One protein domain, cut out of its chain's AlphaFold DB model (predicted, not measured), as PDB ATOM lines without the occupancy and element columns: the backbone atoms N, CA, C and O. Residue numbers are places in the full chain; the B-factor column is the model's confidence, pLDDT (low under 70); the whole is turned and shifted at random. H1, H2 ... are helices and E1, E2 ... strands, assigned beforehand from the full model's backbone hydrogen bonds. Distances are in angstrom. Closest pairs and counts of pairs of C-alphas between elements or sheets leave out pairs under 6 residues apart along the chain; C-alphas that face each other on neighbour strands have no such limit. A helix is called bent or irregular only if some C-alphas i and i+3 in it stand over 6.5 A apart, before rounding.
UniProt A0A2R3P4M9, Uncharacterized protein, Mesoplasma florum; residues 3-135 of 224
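What this domain is: This is residues 3 to 135 of the 224 residues of an uncharacterized protein of Mesoplasma florum (UniProt A0A2R3P4M9). A four-stranded sheet, strongly twisted and with sharply bent strands, rolls up until its edge strands E1 and E4 come together, like a small, loosely formed barrel. H1, H2 and H3 gather at one end and side of it, while a tail of E5, H4 and H5 runs past it to the other end. The printed part has 133 residues, mixed in class, with five named helices and five named strands in the order E1 E2 E3 H1 H2 E4 H3 E5 H4 H5. The sheet's order is E1 E2 E3 E4, all antiparallel. The whole is compact, with a radius of gyration of the C-alphas of 13.9 A and spans of 40 by 30 by 28 A.

How they stand to each other: Start with E1, residues 8 to 15, E2, residues 21 to 34, and E3, residues 41 to 48, a meander, each strand the antiparallel neighbour of the one before. E1 and E2 form a hairpin, with N 11 and O 27 at 2.9 A. E2 and E3 form another, with N 30 and O 45 at 2.8 A. E2 bends by 124 degrees at residue 25. E4, residues 77 to 81, is E3's other neighbour, with N 44 and O 78 at 3.0 A. The C-alphas of Val 15 and Ile 79, the closest of edge strands E1 and E4, are 5.2 A apart. H1, residues 52 to 61, is on the sheet at a height of 10.6 A. H2, residues 66 to 73, only grazes the sheet with residues 72 to 73. H3, residues 101 to 111, is not on the sheet but touches H2, about perpendicular at 78 degrees; their closest C-alphas, His 66 and Lys 106, are 5.9 A apart. E5, residues 121 to 123, pairs with no named strand, but its residues 121 to 122 pair with residues 3 to 4. H4, residues 124 to 127, only grazes the sheet. H5, residues 131 to 134, is close to H4 but not clearly touching it, with the C-alphas of Tyr 127 and Leu 133 closest at 5.8 A. Every O i to N i+4 pair is within hydrogen-bond range in H1, H2 and H3; H4 and H5 are too short for one.

Where its parts are: Find C-alpha 8 at (-10.801, 2.660, -21.379), where E1 begins its 17.0 A. E2 spans 18.8 A, E3 19.0 A, H1 14.2 A and H3 15.4 A. H5 ends at C-alpha 134, (10.663, 16.867, -20.973).

The domain as a whole: The C-alphas of Ser 91 and Glu 131 are the two farthest apart, at 40.2 A. The printed part has no cut. The link from E4 to H3, residues 82 to 100, is long. No printed residue is under 70 in pLDDT.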
ATOM      1  N   ILE A   3      -0.008   1.050 -20.470       94.94
ATOM      2  CA  ILE A   3      -1.346   1.431 -20.924       94.94
ATOM      3  C   ILE A   3      -1.298   1.946 -22.356       94.94
ATOM      4  O   ILE A   3      -0.232   2.258 -22.884       94.94
ATOM      5  N   ASN A   4      -2.469   2.019 -22.973       96.25
ATOM      6  CA  ASN A   4      -2.656   2.474 -24.337       96.25
ATOM      7  C   ASN A   4      -3.517   3.741 -24.346       96.25
ATOM      8  O   ASN A   4      -4.461   3.866 -23.562       96.25
ATOM      9  N   THR A   5      -3.234   4.659 -25.267       96.25
ATOM     10  CA  THR A   5      -4.184   5.728 -25.596       96.25
ATOM     11  C   THR A   5      -5.443   5.149 -26.259       96.25
ATOM     12  O   THR A   5      -5.480   3.987 -26.671       96.25
ATOM     13  N   TRP A   6      -6.519   5.936 -26.296       96.56
ATOM     14  CA  TRP A   6      -7.833   5.568 -26.841       96.56
ATOM     15  C   TRP A   6      -8.457   4.309 -26.234       96.56
ATOM     16  O   TRP A   6      -9.375   3.727 -26.809       96.56
ATOM     17  N   THR A   7      -7.978   3.903 -25.062       97.00
ATOM     18  CA  THR A   7      -8.416   2.709 -24.343       97.00
ATOM     19  C   THR A   7      -9.041   3.113 -23.015       97.00
ATOM     20  O   THR A   7      -8.584   4.056 -22.362       97.00
ATOM     21  N   PHE A   8     -10.108   2.413 -22.633       96.25
ATOM     22  CA  PHE A   8     -10.801   2.660 -21.379       96.25
ATOM     23  C   PHE A   8     -10.189   1.872 -20.213       96.25
ATOM     24  O   PHE A   8      -9.874   0.685 -20.336       96.25
ATOM     25  N   TYR A   9     -10.085   2.540 -19.067       95.81
ATOM     26  CA  TYR A   9      -9.590   1.999 -17.802       95.81
ATOM     27  C   TYR A   9     -10.515   2.397 -16.644       95.81
ATOM     28  O   TYR A   9     -11.127   3.463 -16.669       95.81
ATOM     29  N   ASP A  10     -10.619   1.548 -15.629       94.88
ATOM     30  CA  ASP A  10     -11.226   1.910 -14.353       94.88
ATOM     31  C   ASP A  10     -10.306   2.935 -13.688       94.88
ATOM     32  O   ASP A  10      -9.095   2.726 -13.620       94.88
ATOM     33  N   ALA A  11     -10.867   4.038 -13.204       95.00
ATOM     34  CA  ALA A  11     -10.125   5.093 -12.528       95.00
ATOM     35  C   ALA A  11     -10.945   5.675 -11.371       95.00
ATOM     36  O   ALA A  11     -12.065   5.244 -11.082       95.00
ATOM     37  N   LYS A  12     -10.367   6.668 -10.694       93.56
ATOM     38  CA  LYS A  12     -11.029   7.400  -9.618       93.56
ATOM     39  C   LYS A  12     -10.867   8.882  -9.804       93.56
ATOM     40  O   LYS A  12      -9.737   9.335  -9.977       93.56
ATOM     41  N   ASP A  13     -11.993   9.568  -9.664       92.69
ATOM     42  CA  ASP A  13     -12.115  11.015  -9.721       92.69
ATOM     43  C   ASP A  13     -11.629  11.613 -11.057       92.69
ATOM     44  O   ASP A  13     -10.640  11.204 -11.676       92.69
ATOM     45  N   LEU A  14     -12.356  12.615 -11.525       95.00
ATOM     46  CA  LEU A  14     -11.991  13.424 -12.674       95.00
ATOM     47  C   LEU A  14     -11.989  14.872 -12.215       95.00
ATOM     48  O   LEU A  14     -12.975  15.333 -11.639       95.00
ATOM     49  N   VAL A  15     -10.911  15.587 -12.497       92.75
ATOM     50  CA  VAL A  15     -10.814  17.023 -12.231       92.75
ATOM     51  C   VAL A  15     -10.577  17.791 -13.522       92.75
ATOM     52  O   VAL A  15     -10.063  17.238 -14.495       92.75
ATOM     53  N   ASP A  16     -10.955  19.061 -13.551       87.50
ATOM     54  CA  ASP A  16     -10.573  19.953 -14.642       87.50
ATOM     55  C   ASP A  16      -9.104  20.406 -14.512       87.50
ATOM     56  O   ASP A  16      -8.379  20.046 -13.579       87.50
ATOM     57  N   VAL A  17      -8.652  21.235 -15.453       78.44
ATOM     58  CA  VAL A  17      -7.293  21.809 -15.458       78.44
ATOM     59  C   VAL A  17      -7.001  22.731 -14.264       78.44
ATOM     60  O   VAL A  17      -5.843  23.027 -13.986       78.44
ATOM     61  N   GLN A  18      -8.035  23.193 -13.556       79.75
ATOM     62  CA  GLN A  18      -7.954  24.033 -12.358       79.75
ATOM     63  C   GLN A  18      -8.083  23.210 -11.066       79.75
ATOM     64  O   GLN A  18      -8.097  23.788  -9.982       79.75
ATOM     65  N   MET A  19      -8.127  21.876 -11.167       83.31
ATOM     66  CA  MET A  19      -8.337  20.939 -10.061       83.31
ATOM     67  C   MET A  19      -9.741  20.978  -9.443       83.31
ATOM     68  O   MET A  19      -9.942  20.430  -8.356       83.31
ATOM     69  N   ASN A  20     -10.728  21.566 -10.121       87.31
ATOM     70  CA  ASN A  20     -12.116  21.467  -9.683       87.31
ATOM     71  C   ASN A  20     -12.660  20.067 -10.013       87.31
ATOM     72  O   ASN A  20     -12.436  19.574 -11.122       87.31
ATOM     73  N   PRO A  21     -13.400  19.421  -9.098       90.81
ATOM     74  CA  PRO A  21     -14.024  18.132  -9.375       90.81
ATOM     75  C   PRO A  21     -15.040  18.216 -10.524       90.81
ATOM     76  O   PRO A  21     -15.969  19.021 -10.478       90.81
ATOM     77  N   LEU A  22     -14.885  17.345 -11.522       91.25
ATOM     78  CA  LEU A  22     -15.849  17.107 -12.602       91.25
ATOM     79  C   LEU A  22     -16.697  15.862 -12.318       91.25
ATOM     80  O   LEU A  22     -17.918  15.894 -12.435       91.25
ATOM     81  N   LEU A  23     -16.045  14.772 -11.909       91.12
ATOM     82  CA  LEU A  23     -16.677  13.528 -11.468       91.12
ATOM     83  C   LEU A  23     -15.948  13.024 -10.223       91.12
ATOM     84  O   LEU A  23     -14.735  13.182 -10.106       91.12
ATOM     85  N   SER A  24     -16.672  12.398  -9.300       89.00
ATOM     86  CA  SER A  24     -16.092  11.858  -8.066       89.00
ATOM     87  C   SER A  24     -16.486  10.401  -7.860       89.00
ATOM     88  O   SER A  24     -17.597  10.000  -8.210       89.00
ATOM     89  N   GLY A  25     -15.589   9.625  -7.257       88.75
ATOM     90  CA  GLY A  25     -15.756   8.190  -7.043       88.75
ATOM     91  C   GLY A  25     -15.261   7.346  -8.217       88.75
ATOM     92  O   GLY A  25     -14.360   7.749  -8.955       88.75
ATOM     93  N   ASP A  26     -15.823   6.143  -8.349       91.50
ATOM     94  CA  ASP A  26     -15.417   5.185  -9.380       91.50
ATOM     95  C   ASP A  26     -15.921   5.629 -10.761       91.50
ATOM     96  O   ASP A  26     -17.126   5.771 -10.997       91.50
ATOM     97  N   ILE A  27     -14.982   5.815 -11.684       94.00
ATOM     98  CA  ILE A  27     -15.244   6.243 -13.058       94.00
ATOM     99  C   ILE A  27     -14.598   5.280 -14.050       94.00
ATOM    100  O   ILE A  27     -13.687   4.519 -13.722       94.00
ATOM    101  N   VAL A  28     -15.045   5.370 -15.294       94.38
ATOM    102  CA  VAL A  28     -14.345   4.825 -16.452       94.38
ATOM    103  C   VAL A  28     -13.647   5.964 -17.180       94.38
ATOM    104  O   VAL A  28     -14.255   7.001 -17.421       94.38
ATOM    105  N   PHE A  29     -12.385   5.781 -17.544       96.25
ATOM    106  CA  PHE A  29     -11.545   6.825 -18.110       96.25
ATOM    107  C   PHE A  29     -10.947   6.400 -19.453       96.25
ATOM    108  O   PHE A  29     -10.228   5.404 -19.531       96.25
ATOM    109  N   LEU A  30     -11.245   7.161 -20.507       96.75
ATOM    110  CA  LEU A  30     -10.620   7.036 -21.822       96.75
ATOM    111  C   LEU A  30      -9.300   7.804 -21.821       96.75
ATOM    112  O   LEU A  30      -9.308   9.036 -21.794       96.75
ATOM    113  N   VAL A  31      -8.175   7.096 -21.877       96.88
ATOM    114  CA  VAL A  31      -6.845   7.721 -21.850       96.88
ATOM    115  C   VAL A  31      -6.536   8.367 -23.197       96.88
ATOM    116  O   VAL A  31      -6.586   7.697 -24.224       96.88
ATOM    117  N   LEU A  32      -6.154   9.644 -23.206       94.62
ATOM    118  CA  LEU A  32      -5.709  10.337 -24.423       94.62
ATOM    119  C   LEU A  32      -4.191  10.467 -24.456       94.62
ATOM    120  O   LEU A  32      -3.581  10.191 -25.485       94.62
ATOM    121  N   ARG A  33      -3.586  10.860 -23.328       93.25
ATOM    122  CA  ARG A  33      -2.130  10.979 -23.149       93.25
ATOM    123  C   ARG A  33      -1.753  11.260 -21.687       93.25
ATOM    124  O   ARG A  33      -2.630  11.616 -20.895       93.25
ATOM    125  N   PRO A  34      -0.463  11.179 -21.329       92.81
ATOM    126  CA  PRO A  34       0.064  11.809 -20.123       92.81
ATOM    127  C   PRO A  34      -0.199  13.322 -20.065       92.81
ATOM    128  O   PRO A  34      -0.226  14.011 -21.093       92.81
ATOM    129  N   ASP A  35      -0.386  13.845 -18.854       88.75
ATOM    130  CA  ASP A  35      -0.317  15.286 -18.606       88.75
ATOM    131  C   ASP A  35       1.137  15.745 -18.780       88.75
ATOM    132  O   ASP A  35       2.058  15.120 -18.265       88.75
ATOM    133  N   ILE A  36       1.341  16.826 -19.531       83.12
ATOM    134  CA  ILE A  36       2.681  17.384 -19.785       83.12
ATOM    135  C   ILE A  36       3.101  18.389 -18.720       83.12
ATOM    136  O   ILE A  36       4.255  18.798 -18.691       83.12
ATOM    137  N   ASN A  37       2.160  18.829 -17.884       82.19
ATOM    138  CA  ASN A  37       2.407  19.888 -16.914       82.19
ATOM    139  C   ASN A  37       2.724  19.326 -15.534       82.19
ATOM    140  O   ASN A  37       3.377  20.000 -14.743       82.19
ATOM    141  N   GLN A  38       2.217  18.132 -15.214       88.81
ATOM    142  CA  GLN A  38       2.369  17.538 -13.892       88.81
ATOM    143  C   GLN A  38       2.550  16.018 -13.965       88.81
ATOM    144  O   GLN A  38       1.849  15.346 -14.724       88.81
ATOM    145  N   PRO A  39       3.456  15.457 -13.145       91.94
ATOM    146  CA  PRO A  39       3.750  14.033 -13.161       91.94
ATOM    147  C   PRO A  39       2.590  13.199 -12.613       91.94
ATOM    148  O   PRO A  39       1.768  13.675 -11.826       91.94
ATOM    149  N   ASN A  40       2.576  11.911 -12.968       92.44
ATOM    150  CA  ASN A  40       1.609  10.913 -12.482       92.44
ATOM    151  C   ASN A  40       0.146  11.222 -12.824       92.44
ATOM    152  O   ASN A  40      -0.777  10.743 -12.162       92.44
ATOM    153  N   ARG A  41      -0.084  12.007 -13.875       94.25
ATOM    154  CA  ARG A  41      -1.420  12.404 -14.311       94.25
ATOM    155  C   ARG A  41      -1.637  12.067 -15.768       94.25
ATOM    156  O   ARG A  41      -0.709  12.098 -16.572       94.25
ATOM    157  N   LEU A  42      -2.881  11.750 -16.094       94.56
ATOM    158  CA  LEU A  42      -3.315  11.501 -17.460       94.56
ATOM    159  C   LEU A  42      -4.445  12.450 -17.830       94.56
ATOM    160  O   LEU A  42      -5.335  12.707 -17.019       94.56
ATOM    161  N   LEU A  43      -4.423  12.897 -19.080       94.31
ATOM    162  CA  LEU A  43      -5.508  13.620 -19.724       94.31
ATOM    163  C   LEU A  43      -6.421  12.627 -20.447       94.31
ATOM    164  O   LEU A  43      -5.950  11.714 -21.137       94.31
ATOM    165  N   GLY A  44      -7.728  12.823 -20.312       94.75
ATOM    166  CA  GLY A  44      -8.697  11.929 -20.917       94.75
ATOM    167  C   GLY A  44     -10.143  12.290 -20.653       94.75
ATOM    168  O   GLY A  44     -10.445  13.345 -20.097       94.75
ATOM    169  N   PHE A  45     -11.045  11.404 -21.066       95.50
ATOM    170  CA  PHE A  45     -12.474  11.576 -20.827       95.50
ATOM    171  C   PHE A  45     -12.966  10.637 -19.729       95.50
ATOM    172  O   PHE A  45     -12.781   9.426 -19.835       95.50
ATOM    173  N   GLY A  46     -13.617  11.175 -18.699       94.19
ATOM    174  CA  GLY A  46     -14.214  10.382 -17.622       94.19
ATOM    175  C   GLY A  46     -15.711  10.142 -17.818       94.19
ATOM    176  O   GLY A  46     -16.446  11.037 -18.208       94.19
ATOM    177  N   LEU A  47     -16.190   8.943 -17.511       93.75
ATOM    178  CA  LEU A  47     -17.603   8.574 -17.549       93.75
ATOM    179  C   LEU A  47     -18.007   7.932 -16.213       93.75
ATOM    180  O   LEU A  47     -17.232   7.146 -15.662       93.75
ATOM    181  N   PRO A  48     -19.220   8.192 -15.698       90.94
ATOM    182  CA  PRO A  48     -19.759   7.449 -14.561       90.94
ATOM    183  C   PRO A  48     -19.794   5.936 -14.835       90.94
ATOM    184  O   PRO A  48     -20.232   5.496 -15.904       90.94
ATOM    185  N   LYS A  49     -19.333   5.129 -13.872       87.88
ATOM    186  CA  LYS A  49     -19.171   3.674 -14.044       87.88
ATOM    187  C   LYS A  49     -20.488   2.913 -14.239       87.88
ATOM    188  O   LYS A  49     -20.520   1.893 -14.920       87.88
ATOM    189  N   ASP A  50     -21.584   3.402 -13.670       82.00
ATOM    190  CA  ASP A  50     -22.905   2.759 -13.685       82.00
ATOM    191  C   ASP A  50     -23.555   2.689 -15.080       82.00
ATOM    192  O   ASP A  50     -24.468   1.889 -15.292       82.00
ATOM    193  N   LYS A  51     -23.086   3.492 -16.046       74.38
ATOM    194  CA  LYS A  51     -23.669   3.584 -17.402       74.38
ATOM    195  C   LYS A  51     -22.649   3.453 -18.530       74.38
ATOM    196  O   LYS A  51     -23.010   3.558 -19.701       74.38
ATOM    197  N   SER A  52     -21.382   3.217 -18.206       87.06
ATOM    198  CA  SER A  52     -20.292   3.248 -19.179       87.06
ATOM    199  C   SER A  52     -20.170   1.968 -20.008       87.06
ATOM    200  O   SER A  52     -19.714   2.040 -21.141       87.06
ATOM    201  N   GLY A  53     -20.624   0.810 -19.516       88.50
ATOM    202  CA  GLY A  53     -20.431  -0.471 -20.214       88.50
ATOM    203  C   GLY A  53     -20.976  -0.501 -21.647       88.50
ATOM    204  O   GLY A  53     -20.253  -0.860 -22.573       88.50
ATOM    205  N   THR A  54     -22.220  -0.064 -21.858       90.19
ATOM    206  CA  THR A  54     -22.813   0.017 -23.205       90.19
ATOM    207  C   THR A  54     -22.093   1.038 -24.082       90.19
ATOM    208  O   THR A  54     -21.843   0.762 -25.249       90.19
ATOM    209  N   VAL A  55     -21.701   2.179 -23.509       93.25
ATOM    210  CA  VAL A  55     -20.983   3.245 -24.224       93.25
ATOM    211  C   VAL A  55     -19.628   2.752 -24.735       93.25
ATOM    212  O   VAL A  55     -19.296   2.976 -25.896       93.25
ATOM    213  N   ILE A  56     -18.868   2.038 -23.899       94.44
ATOM    214  CA  ILE A  56     -17.574   1.451 -24.275       94.44
ATOM    215  C   ILE A  56     -17.763   0.464 -25.431       94.44
ATOM    216  O   ILE A  56     -17.074   0.561 -26.446       94.44
ATOM    217  N   VAL A  57     -18.730  -0.449 -25.302       93.19
ATOM    218  CA  VAL A  57     -19.019  -1.460 -26.330       93.19
ATOM    219  C   VAL A  57     -19.442  -0.805 -27.644       93.19
ATOM    220  O   VAL A  57     -18.970  -1.220 -28.703       93.19
ATOM    221  N   ASP A  58     -20.282   0.227 -27.602       94.81
ATOM    222  CA  ASP A  58     -20.698   0.957 -28.798       94.81
ATOM    223  C   ASP A  58     -19.509   1.663 -29.460       94.81
ATOM    224  O   ASP A  58     -19.307   1.501 -30.661       94.81
ATOM    225  N   LEU A  59     -18.651   2.338 -28.690       95.69
ATOM    226  CA  LEU A  59     -17.440   2.986 -29.208       95.69
ATOM    227  C   LEU A  59     -16.420   2.001 -29.806       95.69
ATOM    228  O   LEU A  59     -15.654   2.378 -30.698       95.69
ATOM    229  N   GLN A  60     -16.395   0.757 -29.325       94.62
ATOM    230  CA  GLN A  60     -15.503  -0.305 -29.806       94.62
ATOM    231  C   GLN A  60     -16.063  -1.072 -31.010       94.62
ATOM    232  O   GLN A  60     -15.288  -1.627 -31.787       94.62
ATOM    233  N   ASN A  61     -17.385  -1.102 -31.205       94.12
ATOM    234  CA  ASN A  61     -18.005  -1.979 -32.206       94.12
ATOM    235  C   ASN A  61     -18.800  -1.240 -33.287       94.12
ATOM    236  O   ASN A  61     -18.958  -1.777 -34.385       94.12
ATOM    237  N   LYS A  62     -19.248  -0.008 -33.038       95.56
ATOM    238  CA  LYS A  62     -20.076   0.774 -33.963       95.56
ATOM    239  C   LYS A  62     -19.403   2.086 -34.321       95.56
ATOM    240  O   LYS A  62     -18.736   2.704 -33.500       95.56
ATOM    241  N   GLU A  63     -19.614   2.521 -35.552       96.12
ATOM    242  CA  GLU A  63     -19.341   3.898 -35.925       96.12
ATOM    243  C   GLU A  63     -20.477   4.788 -35.399       96.12
ATOM    244  O   GLU A  63     -21.645   4.536 -35.697       96.12
ATOM    245  N   LEU A  64     -20.139   5.800 -34.602       96.06
ATOM    246  CA  LEU A  64     -21.096   6.749 -34.027       96.06
ATOM    247  C   LEU A  64     -21.154   8.044 -34.840       96.06
ATOM    248  O   LEU A  64     -20.232   8.341 -35.605       96.06
ATOM    249  N   SER A  65     -22.224   8.822 -34.676       94.38
ATOM    250  CA  SER A  65     -22.309  10.170 -35.246       94.38
ATOM    251  C   SER A  65     -21.548  11.196 -34.393       94.38
ATOM    252  O   SER A  65     -21.222  10.942 -33.232       94.38
ATOM    253  N   HIS A  66     -21.270  12.381 -34.949       90.50
ATOM    254  CA  HIS A  66     -20.669  13.490 -34.193       90.50
ATOM    255  C   HIS A  66     -21.525  13.914 -32.994       90.50
ATOM    256  O   HIS A  66     -20.976  14.191 -31.927       90.50
ATOM    257  N   ASP A  67     -22.850  13.910 -33.143       90.50
ATOM    258  CA  ASP A  67     -23.782  14.273 -32.072       90.50
ATOM    259  C   ASP A  67     -23.761  13.248 -30.931       90.50
ATOM    260  O   ASP A  67     -23.756  13.634 -29.761       90.50
ATOM    261  N   ASP A  68     -23.667  11.955 -31.255       94.25
ATOM    262  CA  ASP A  68     -23.529  10.892 -30.254       94.25
ATOM    263  C   ASP A  68     -22.210  11.036 -29.480       94.25
ATOM    264  O   ASP A  68     -22.195  10.982 -28.249       94.25
ATOM    265  N   ILE A  69     -21.100  11.280 -30.190       94.38
ATOM    266  CA  ILE A  69     -19.779  11.514 -29.585       94.38
ATOM    267  C   ILE A  69     -19.812  12.730 -28.655       94.38
ATOM    268  O   ILE A  69     -19.304  12.675 -27.530       94.38
ATOM    269  N   TYR A  70     -20.431  13.825 -29.096       90.50
ATOM    270  CA  TYR A  70     -20.608  15.001 -28.256       90.50
ATOM    271  C   TYR A  70     -21.440  14.667 -27.014       90.50
ATOM    272  O   TYR A  70     -21.005  14.958 -25.903       90.50
ATOM    273  N   ALA A  71     -22.586  14.000 -27.169       91.44
ATOM    274  CA  ALA A  71     -23.468  13.648 -26.059       91.44
ATOM    275  C   ALA A  71     -22.788  12.753 -25.008       91.44
ATOM    276  O   ALA A  71     -23.010  12.951 -23.813       91.44
ATOM    277  N   ILE A  72     -21.943  11.811 -25.437       93.12
ATOM    278  CA  ILE A  72     -21.197  10.915 -24.542       93.12
ATOM    279  C   ILE A  72     -20.171  11.689 -23.701       93.12
ATOM    280  O   ILE A  72     -20.074  11.487 -22.489       93.12
ATOM    281  N   PHE A  73     -19.387  12.564 -24.334       92.31
ATOM    282  CA  PHE A  73     -18.190  13.148 -23.716       92.31
ATOM    283  C   PHE A  73     -18.354  14.600 -23.239       92.31
ATOM    284  O   PHE A  73     -17.417  15.178 -22.680       92.31
ATOM    285  N   LYS A  74     -19.523  15.218 -23.446       87.12
ATOM    286  CA  LYS A  74     -19.747  16.634 -23.136       87.12
ATOM    287  C   LYS A  74     -19.463  16.930 -21.664       87.12
ATOM    288  O   LYS A  74     -20.122  16.397 -20.780       87.12
ATOM    289  N   GLY A  75     -18.531  17.855 -21.421       82.38
ATOM    290  CA  GLY A  75     -18.160  18.299 -20.072       82.38
ATOM    291  C   GLY A  75     -17.296  17.307 -19.288       82.38
ATOM    292  O   GLY A  75     -17.033  17.543 -18.115       82.38
ATOM    293  N   ASN A  76     -16.839  16.232 -19.934       89.62
ATOM    294  CA  ASN A  76     -16.157  15.115 -19.287       89.62
ATOM    295  C   ASN A  76     -14.665  15.007 -19.651       89.62
ATOM    296  O   ASN A  76     -14.039  13.998 -19.341       89.62
ATOM    297  N   LEU A  77     -14.091  16.009 -20.324       92.50
ATOM    298  CA  LEU A  77     -12.648  16.094 -20.567       92.50
ATOM    299  C   LEU A  77     -11.954  16.600 -19.300       92.50
ATOM    300  O   LEU A  77     -12.263  17.691 -18.824       92.50
ATOM    301  N   GLY A  78     -10.999  15.838 -18.781       92.94
ATOM    302  CA  GLY A  78     -10.309  16.194 -17.550       92.94
ATOM    303  C   GLY A  78      -9.090  15.329 -17.266       92.94
ATOM    304  O   GLY A  78      -8.556  14.640 -18.138       92.94
ATOM    305  N   ILE A  79      -8.646  15.398 -16.019       95.25
ATOM    306  CA  ILE A  79      -7.409  14.804 -15.535       95.25
ATOM    307  C   ILE A  79      -7.723  13.792 -14.434       95.25
ATOM    308  O   ILE A  79      -8.579  14.029 -13.579       95.25
ATOM    309  N   THR A  80      -6.997  12.675 -14.437       95.56
ATOM    310  CA  THR A  80      -7.001  11.688 -13.349       95.56
ATOM    311  C   THR A  80      -5.575  11.263 -12.986       95.56
ATOM    312  O   THR A  80      -4.622  11.540 -13.720       95.56
ATOM    313  N   GLN A  81      -5.414  10.605 -11.838       94.19
ATOM    314  CA  GLN A  81      -4.123  10.089 -11.375       94.19
ATOM    315  C   GLN A  81      -3.807   8.745 -12.038       94.19
ATOM    316  O   GLN A  81      -4.640   7.837 -12.051       94.19
ATOM    317  N   SER A  82      -2.577   8.581 -12.527       91.12
ATOM    318  CA  SER A  82      -2.139   7.354 -13.202       91.12
ATOM    319  C   SER A  82      -2.123   6.134 -12.275       91.12
ATOM    320  O   SER A  82      -2.345   5.007 -12.710       91.12
ATOM    321  N   THR A  83      -1.915   6.351 -10.977       88.81
ATOM    322  CA  THR A  83      -1.883   5.303  -9.945       88.81
ATOM    323  C   THR A  83      -3.243   4.654  -9.687       88.81
ATOM    324  O   THR A  83      -3.297   3.558  -9.128       88.81
ATOM    325  N   ASN A  84      -4.337   5.299 -10.103       86.19
ATOM    326  CA  ASN A  84      -5.697   4.808  -9.893       86.19
ATOM    327  C   ASN A  84      -6.208   3.920 -11.034       86.19
ATOM    328  O   ASN A  84      -7.318   3.401 -10.929       86.19
ATOM    329  N   LEU A  85      -5.423   3.744 -12.101       92.50
ATOM    330  CA  LEU A  85      -5.854   3.018 -13.291       92.50
ATOM    331  C   LEU A  85      -5.828   1.510 -13.089       92.50
ATOM    332  O   LEU A  85      -4.857   0.938 -12.585       92.50
ATOM    333  N   LYS A  86      -6.892   0.862 -13.549       92.69
ATOM    334  CA  LYS A  86      -6.999  -0.591 -13.666       92.69
ATOM    335  C   LYS A  86      -7.662  -0.943 -14.985       92.69
ATOM    336  O   LYS A  86      -8.424  -0.153 -15.534       92.69
ATOM    337  N   GLU A  87      -7.366  -2.123 -15.508       92.12
ATOM    338  CA  GLU A  87      -8.110  -2.629 -16.660       92.12
ATOM    339  C   GLU A  87      -9.595  -2.769 -16.304       92.12
ATOM    340  O   GLU A  87      -9.943  -3.122 -15.174       92.12
ATOM    341  N   ILE A  88     -10.464  -2.454 -17.261       89.38
ATOM    342  CA  ILE A  88     -11.909  -2.566 -17.090       89.38
ATOM    343  C   ILE A  88     -12.320  -3.992 -17.376       89.38
ATOM    344  O   ILE A  88     -12.116  -4.507 -18.476       89.38
ATOM    345  N   GLU A  89     -13.023  -4.567 -16.413       84.38
ATOM    346  CA  GLU A  89     -13.699  -5.839 -16.571       84.38
ATOM    347  C   GLU A  89     -15.186  -5.665 -16.252       84.38
ATOM    348  O   GLU A  89     -15.564  -5.289 -15.140       84.38
ATOM    349  N   ILE A  90     -16.045  -5.927 -17.237       75.44
ATOM    350  CA  ILE A  90     -17.501  -5.907 -17.063       75.44
ATOM    351  C   ILE A  90     -18.022  -7.309 -17.345       75.44
ATOM    352  O   ILE A  90     -17.833  -7.849 -18.434       75.44
ATOM    353  N   SER A  91     -18.682  -7.909 -16.352       72.88
ATOM    354  CA  SER A  91     -19.280  -9.247 -16.458       72.88
ATOM    355  C   SER A  91     -18.299 -10.332 -16.939       72.88
ATOM    356  O   SER A  91     -18.682 -11.219 -17.700       72.88
ATOM    357  N   GLY A  92     -17.027 -10.257 -16.526       73.62
ATOM    358  CA  GLY A  92     -15.982 -11.219 -16.909       73.62
ATOM    359  C   GLY A  92     -15.350 -10.980 -18.286       73.62
ATOM    360  O   GLY A  92     -14.582 -11.812 -18.762       73.62
ATOM    361  N   THR A  93     -15.697  -9.879 -18.960       80.44
ATOM    362  CA  THR A  93     -15.107  -9.484 -20.246       80.44
ATOM    363  C   THR A  93     -14.208  -8.272 -20.041       80.44
ATOM    364  O   THR A  93     -14.662  -7.242 -19.541       80.44
ATOM    365  N   ASN A  94     -12.942  -8.390 -20.444       86.12
ATOM    366  CA  ASN A  94     -12.008  -7.270 -20.460       86.12
ATOM    367  C   ASN A  94     -12.377  -6.319 -21.609       86.12
ATOM    368  O   ASN A  94     -12.426  -6.731 -22.769       86.12
ATOM    369  N   LEU A  95     -12.661  -5.062 -21.269       87.81
ATOM    370  CA  LEU A  95     -13.024  -4.010 -22.220       87.81
ATOM    371  C   LEU A  95     -11.908  -2.972 -22.407       87.81
ATOM    372  O   LEU A  95     -12.131  -1.954 -23.058       87.81
ATOM    373  N   SER A  96     -10.706  -3.209 -21.879       90.31
ATOM    374  CA  SER A  96      -9.531  -2.350 -22.070       90.31
ATOM    375  C   SER A  96      -8.868  -2.587 -23.430       90.31
ATOM    376  O   SER A  96      -7.684  -2.904 -23.539       90.31
ATOM    377  N   SER A  97      -9.649  -2.384 -24.488       91.06
ATOM    378  CA  SER A  97      -9.192  -2.297 -25.872       91.06
ATOM    379  C   SER A  97      -9.480  -0.913 -26.453       91.06
ATOM    380  O   SER A  97     -10.355  -0.179 -25.975       91.06
ATOM    381  N   ALA A  98      -8.716  -0.544 -27.482       93.94
ATOM    382  CA  ALA A  98      -8.872   0.742 -28.139       93.94
ATOM    383  C   ALA A  98     -10.254   0.863 -28.800       93.94
ATOM    384  O   ALA A  98     -10.778  -0.101 -29.365       93.94
ATOM    385  N   ILE A  99     -10.835   2.061 -28.747       96.50
ATOM    386  CA  ILE A  99     -12.054   2.381 -29.496       96.50
ATOM    387  C   ILE A  99     -11.776   2.422 -31.006       96.50
ATOM    388  O   ILE A  99     -10.629   2.502 -31.453       96.50
ATOM    389  N   ARG A 100     -12.838   2.380 -31.811       96.00
ATOM    390  CA  ARG A 100     -12.731   2.399 -33.272       96.00
ATOM    391  C   ARG A 100     -12.091   3.681 -33.803       96.00
ATOM    392  O   ARG A 100     -12.415   4.774 -33.337       96.00
ATOM    393  N   LEU A 101     -11.271   3.551 -34.847       94.19
ATOM    394  CA  LEU A 101     -10.589   4.671 -35.505       94.19
ATOM    395  C   LEU A 101     -11.563   5.760 -35.974       94.19
ATOM    396  O   LEU A 101     -11.294   6.946 -35.796       94.19
ATOM    397  N   GLU A 102     -12.714   5.367 -36.521       94.25
ATOM    398  CA  GLU A 102     -13.727   6.306 -37.010       94.25
ATOM    399  C   GLU A 102     -14.318   7.146 -35.864       94.25
ATOM    400  O   GLU A 102     -14.660   8.311 -36.053       94.25
ATOM    401  N   ASN A 103     -14.404   6.584 -34.652       95.44
ATOM    402  CA  ASN A 103     -14.855   7.312 -33.466       95.44
ATOM    403  C   ASN A 103     -13.745   8.208 -32.904       95.44
ATOM    404  O   ASN A 103     -14.034   9.322 -32.477       95.44
ATOM    405  N   ILE A 104     -12.482   7.769 -32.956       93.88
ATOM    406  CA  ILE A 104     -11.316   8.591 -32.583       93.88
ATOM    407  C   ILE A 104     -11.267   9.865 -33.433       93.88
ATOM    408  O   ILE A 104     -11.147  10.964 -32.894       93.88
ATOM    409  N   GLN A 105     -11.420   9.728 -34.753       89.06
ATOM    410  CA  GLN A 105     -11.444  10.860 -35.683       89.06
ATOM    411  C   GLN A 105     -12.569  11.843 -35.347       89.06
ATOM    412  O   GLN A 105     -12.328  13.043 -35.243       89.06
ATOM    413  N   LYS A 106     -13.775  11.343 -35.060       90.56
ATOM    414  CA  LYS A 106     -14.892  12.199 -34.645       90.56
ATOM    415  C   LYS A 106     -14.666  12.866 -33.292       90.56
ATOM    416  O   LYS A 106     -15.052  14.015 -33.137       90.56
ATOM    417  N   ILE A 107     -14.032  12.204 -32.321       90.69
ATOM    418  CA  ILE A 107     -13.665  12.839 -31.041       90.69
ATOM    419  C   ILE A 107     -12.689  13.993 -31.288       90.69
ATOM    420  O   ILE A 107     -12.899  15.092 -30.778       90.69
ATOM    421  N   ILE A 108     -11.654  13.758 -32.100       85.88
ATOM    422  CA  ILE A 108     -10.686  14.779 -32.520       85.88
ATOM    423  C   ILE A 108     -11.398  15.975 -33.155       85.88
ATOM    424  O   ILE A 108     -11.107  17.121 -32.809       85.88
ATOM    425  N   GLU A 109     -12.369  15.719 -34.027       82.56
ATOM    426  CA  GLU A 109     -13.141  16.760 -34.697       82.56
ATOM    427  C   GLU A 109     -14.102  17.499 -33.756       82.56
ATOM    428  O   GLU A 109     -14.142  18.723 -33.770       82.56
ATOM    429  N   VAL A 110     -14.865  16.793 -32.920       83.69
ATOM    430  CA  VAL A 110     -15.852  17.403 -32.010       83.69
ATOM    431  C   VAL A 110     -15.173  18.254 -30.936       83.69
ATOM    432  O   VAL A 110     -15.686  19.313 -30.573       83.69
ATOM    433  N   TYR A 111     -14.027  17.805 -30.419       79.12
ATOM    434  CA  TYR A 111     -13.320  18.469 -29.320       79.12
ATOM    435  C   TYR A 111     -12.138  19.330 -29.774       79.12
ATOM    436  O   TYR A 111     -11.513  19.973 -28.933       79.12
ATOM    437  N   ASN A 112     -11.847  19.383 -31.078       73.56
ATOM    438  CA  ASN A 112     -10.716  20.121 -31.652       73.56
ATOM    439  C   ASN A 112      -9.374  19.785 -30.977       73.56
ATOM    440  O   ASN A 112      -8.580  20.673 -30.670       73.56
ATOM    441  N   VAL A 113      -9.133  18.500 -30.714       77.38
ATOM    442  CA  VAL A 113      -7.913  18.023 -30.041       77.38
ATOM    443  C   VAL A 113      -6.939  17.397 -31.035       77.38
ATOM    444  O   VAL A 113      -7.352  16.688 -31.944       77.38
ATOM    445  N   PHE A 114      -5.635  17.618 -30.865       80.94
ATOM    446  CA  PHE A 114      -4.607  17.207 -31.838       80.94
ATOM    447  C   PHE A 114      -3.860  15.948 -31.403       80.94
ATOM    448  O   PHE A 114      -2.641  15.944 -31.279       80.94
ATOM    449  N   PHE A 115      -4.583  14.873 -31.116       85.75
ATOM    450  CA  PHE A 115      -3.973  13.609 -30.703       85.75
ATOM    451  C   PHE A 115      -3.751  12.686 -31.903       85.75
ATOM    452  O   PHE A 115      -4.534  12.690 -32.853       85.75
ATOM    453  N   LYS A 116      -2.706  11.857 -31.843       88.62
ATOM    454  CA  LYS A 116      -2.500  10.771 -32.805       88.62
ATOM    455  C   LYS A 116      -3.715   9.872 -32.827       88.62
ATOM    456  O   LYS A 116      -4.189   9.439 -31.783       88.62
ATOM    457  N   THR A 117      -4.181   9.561 -34.027       88.56
ATOM    458  CA  THR A 117      -5.314   8.646 -34.210       88.56
ATOM    459  C   THR A 117      -4.948   7.194 -33.896       88.56
ATOM    460  O   THR A 117      -5.791   6.428 -33.437       88.56
ATOM    461  N   GLU A 118      -3.685   6.819 -34.100       91.19
ATOM    462  CA  GLU A 118      -3.168   5.501 -33.745       91.19
ATOM    463  C   GLU A 118      -2.965   5.380 -32.229       91.19
ATOM    464  O   GLU A 118      -2.424   6.275 -31.576       91.19
ATOM    465  N   SER A 119      -3.382   4.244 -31.670       93.06
ATOM    466  CA  SER A 119      -3.165   3.926 -30.259       93.06
ATOM    467  C   SER A 119      -1.672   3.789 -29.958       93.06
ATOM    468  O   SER A 119      -0.983   2.961 -30.553       93.06
ATOM    469  N   VAL A 120      -1.188   4.546 -28.974       94.31
ATOM    470  CA  VAL A 120       0.203   4.514 -28.509       94.31
ATOM    471  C   VAL A 120       0.267   3.798 -27.165       94.31
ATOM    472  O   VAL A 120      -0.415   4.193 -26.219       94.31
ATOM    473  N   GLN A 121       1.100   2.761 -27.072       95.38
ATOM    474  CA  GLN A 121       1.414   2.101 -25.805       95.38
ATOM    475  C   GLN A 121       2.561   2.822 -25.093       95.38
ATOM    476  O   GLN A 121       3.577   3.129 -25.716       95.38
ATOM    477  N   PHE A 122       2.438   3.027 -23.783       94.06
ATOM    478  CA  PHE A 122       3.481   3.633 -22.952       94.06
ATOM    479  C   PHE A 122       3.447   3.098 -21.514       94.06
ATOM    480  O   PHE A 122       2.437   2.538 -21.081       94.06
ATOM    481  N   ASP A 123       4.546   3.249 -20.767       93.88
ATOM    482  CA  ASP A 123       4.557   2.978 -19.326       93.88
ATOM    483  C   ASP A 123       4.201   4.250 -18.550       93.88
ATOM    484  O   ASP A 123       4.797   5.303 -18.753       93.88
ATOM    485  N   THR A 124       3.252   4.173 -17.619       91.75
ATOM    486  CA  THR A 124       2.906   5.302 -16.738       91.75
ATOM    487  C   THR A 124       4.105   5.833 -15.952       91.75
ATOM    488  O   THR A 124       4.115   7.004 -15.579       91.75
ATOM    489  N   ASN A 125       5.109   4.990 -15.687       91.56
ATOM    490  CA  ASN A 125       6.316   5.390 -14.969       91.56
ATOM    491  C   ASN A 125       7.219   6.308 -15.805       91.56
ATOM    492  O   ASN A 125       7.942   7.108 -15.219       91.56
ATOM    493  N   ASP A 126       7.125   6.255 -17.140       90.38
ATOM    494  CA  ASP A 126       7.868   7.132 -18.057       90.38
ATOM    495  C   ASP A 126       7.438   8.606 -17.976       90.38
ATOM    496  O   ASP A 126       8.009   9.424 -18.689       90.38
ATOM    497  N   TYR A 127       6.430   8.934 -17.156       90.25
ATOM    498  CA  TYR A 127       5.858  10.276 -16.967       90.25
ATOM    499  C   TYR A 127       5.580  10.567 -15.479       90.25
ATOM    500  O   TYR A 127       4.623  11.255 -15.112       90.25
ATOM    501  N   SER A 128       6.381   9.967 -14.593       88.94
ATOM    502  CA  SER A 128       6.171  10.010 -13.138       88.94
ATOM    503  C   SER A 128       6.997  11.075 -12.410       88.94
ATOM    504  O   SER A 128       6.763  11.317 -11.222       88.94
ATOM    505  N   THR A 129       7.916  11.741 -13.113       90.31
ATOM    506  CA  THR A 129       8.790  12.804 -12.592       90.31
ATOM    507  C   THR A 129       8.755  14.038 -13.498       90.31
ATOM    508  O   THR A 129       8.322  13.944 -14.640       90.31
ATOM    509  N   GLU A 130       9.203  15.198 -13.010       87.06
ATOM    510  CA  GLU A 130       9.272  16.423 -13.829       87.06
ATOM    511  C   GLU A 130      10.275  16.304 -14.987       87.06
ATOM    512  O   GLU A 130       9.998  16.769 -16.089       87.06
ATOM    513  N   GLU A 131      11.412  15.633 -14.770       85.62
ATOM    514  CA  GLU A 131      12.423  15.397 -15.813       85.62
ATOM    515  C   GLU A 131      11.856  14.556 -16.966       85.62
ATOM    516  O   GLU A 131      12.117  14.826 -18.141       85.62
ATOM    517  N   ASP A 132      11.018  13.574 -16.635       85.31
ATOM    518  CA  ASP A 132      10.354  12.703 -17.600       85.31
ATOM    519  C   ASP A 132       9.333  13.435 -18.489       85.31
ATOM    520  O   ASP A 132       9.094  13.020 -19.626       85.31
ATOM    521  N   LEU A 133       8.763  14.553 -18.022       82.00
ATOM    522  CA  LEU A 133       7.833  15.368 -18.816       82.00
ATOM    523  C   LEU A 133       8.530  16.106 -19.968       82.00
ATOM    524  O   LEU A 133       7.873  16.494 -20.931       82.00
ATOM    525  N   GLY A 134       9.858  16.259 -19.909       74.88
ATOM    526  CA  GLY A 134      10.663  16.867 -20.973       74.88
ATOM    527  C   GLY A 134      10.861  15.979 -22.208       74.88
ATOM    528  O   GLY A 134      11.525  16.392 -23.164       74.88
ATOM    529  N   ARG A 135      10.322  14.752 -22.210       81.94
ATOM    530  CA  ARG A 135      10.403  13.831 -23.351       81.94
ATOM    531  C   ARG A 135       9.651  14.393 -24.568       81.94
ATOM    532  O   ARG A 135       8.624  15.049 -24.405       81.94
TER     533      ARG A 135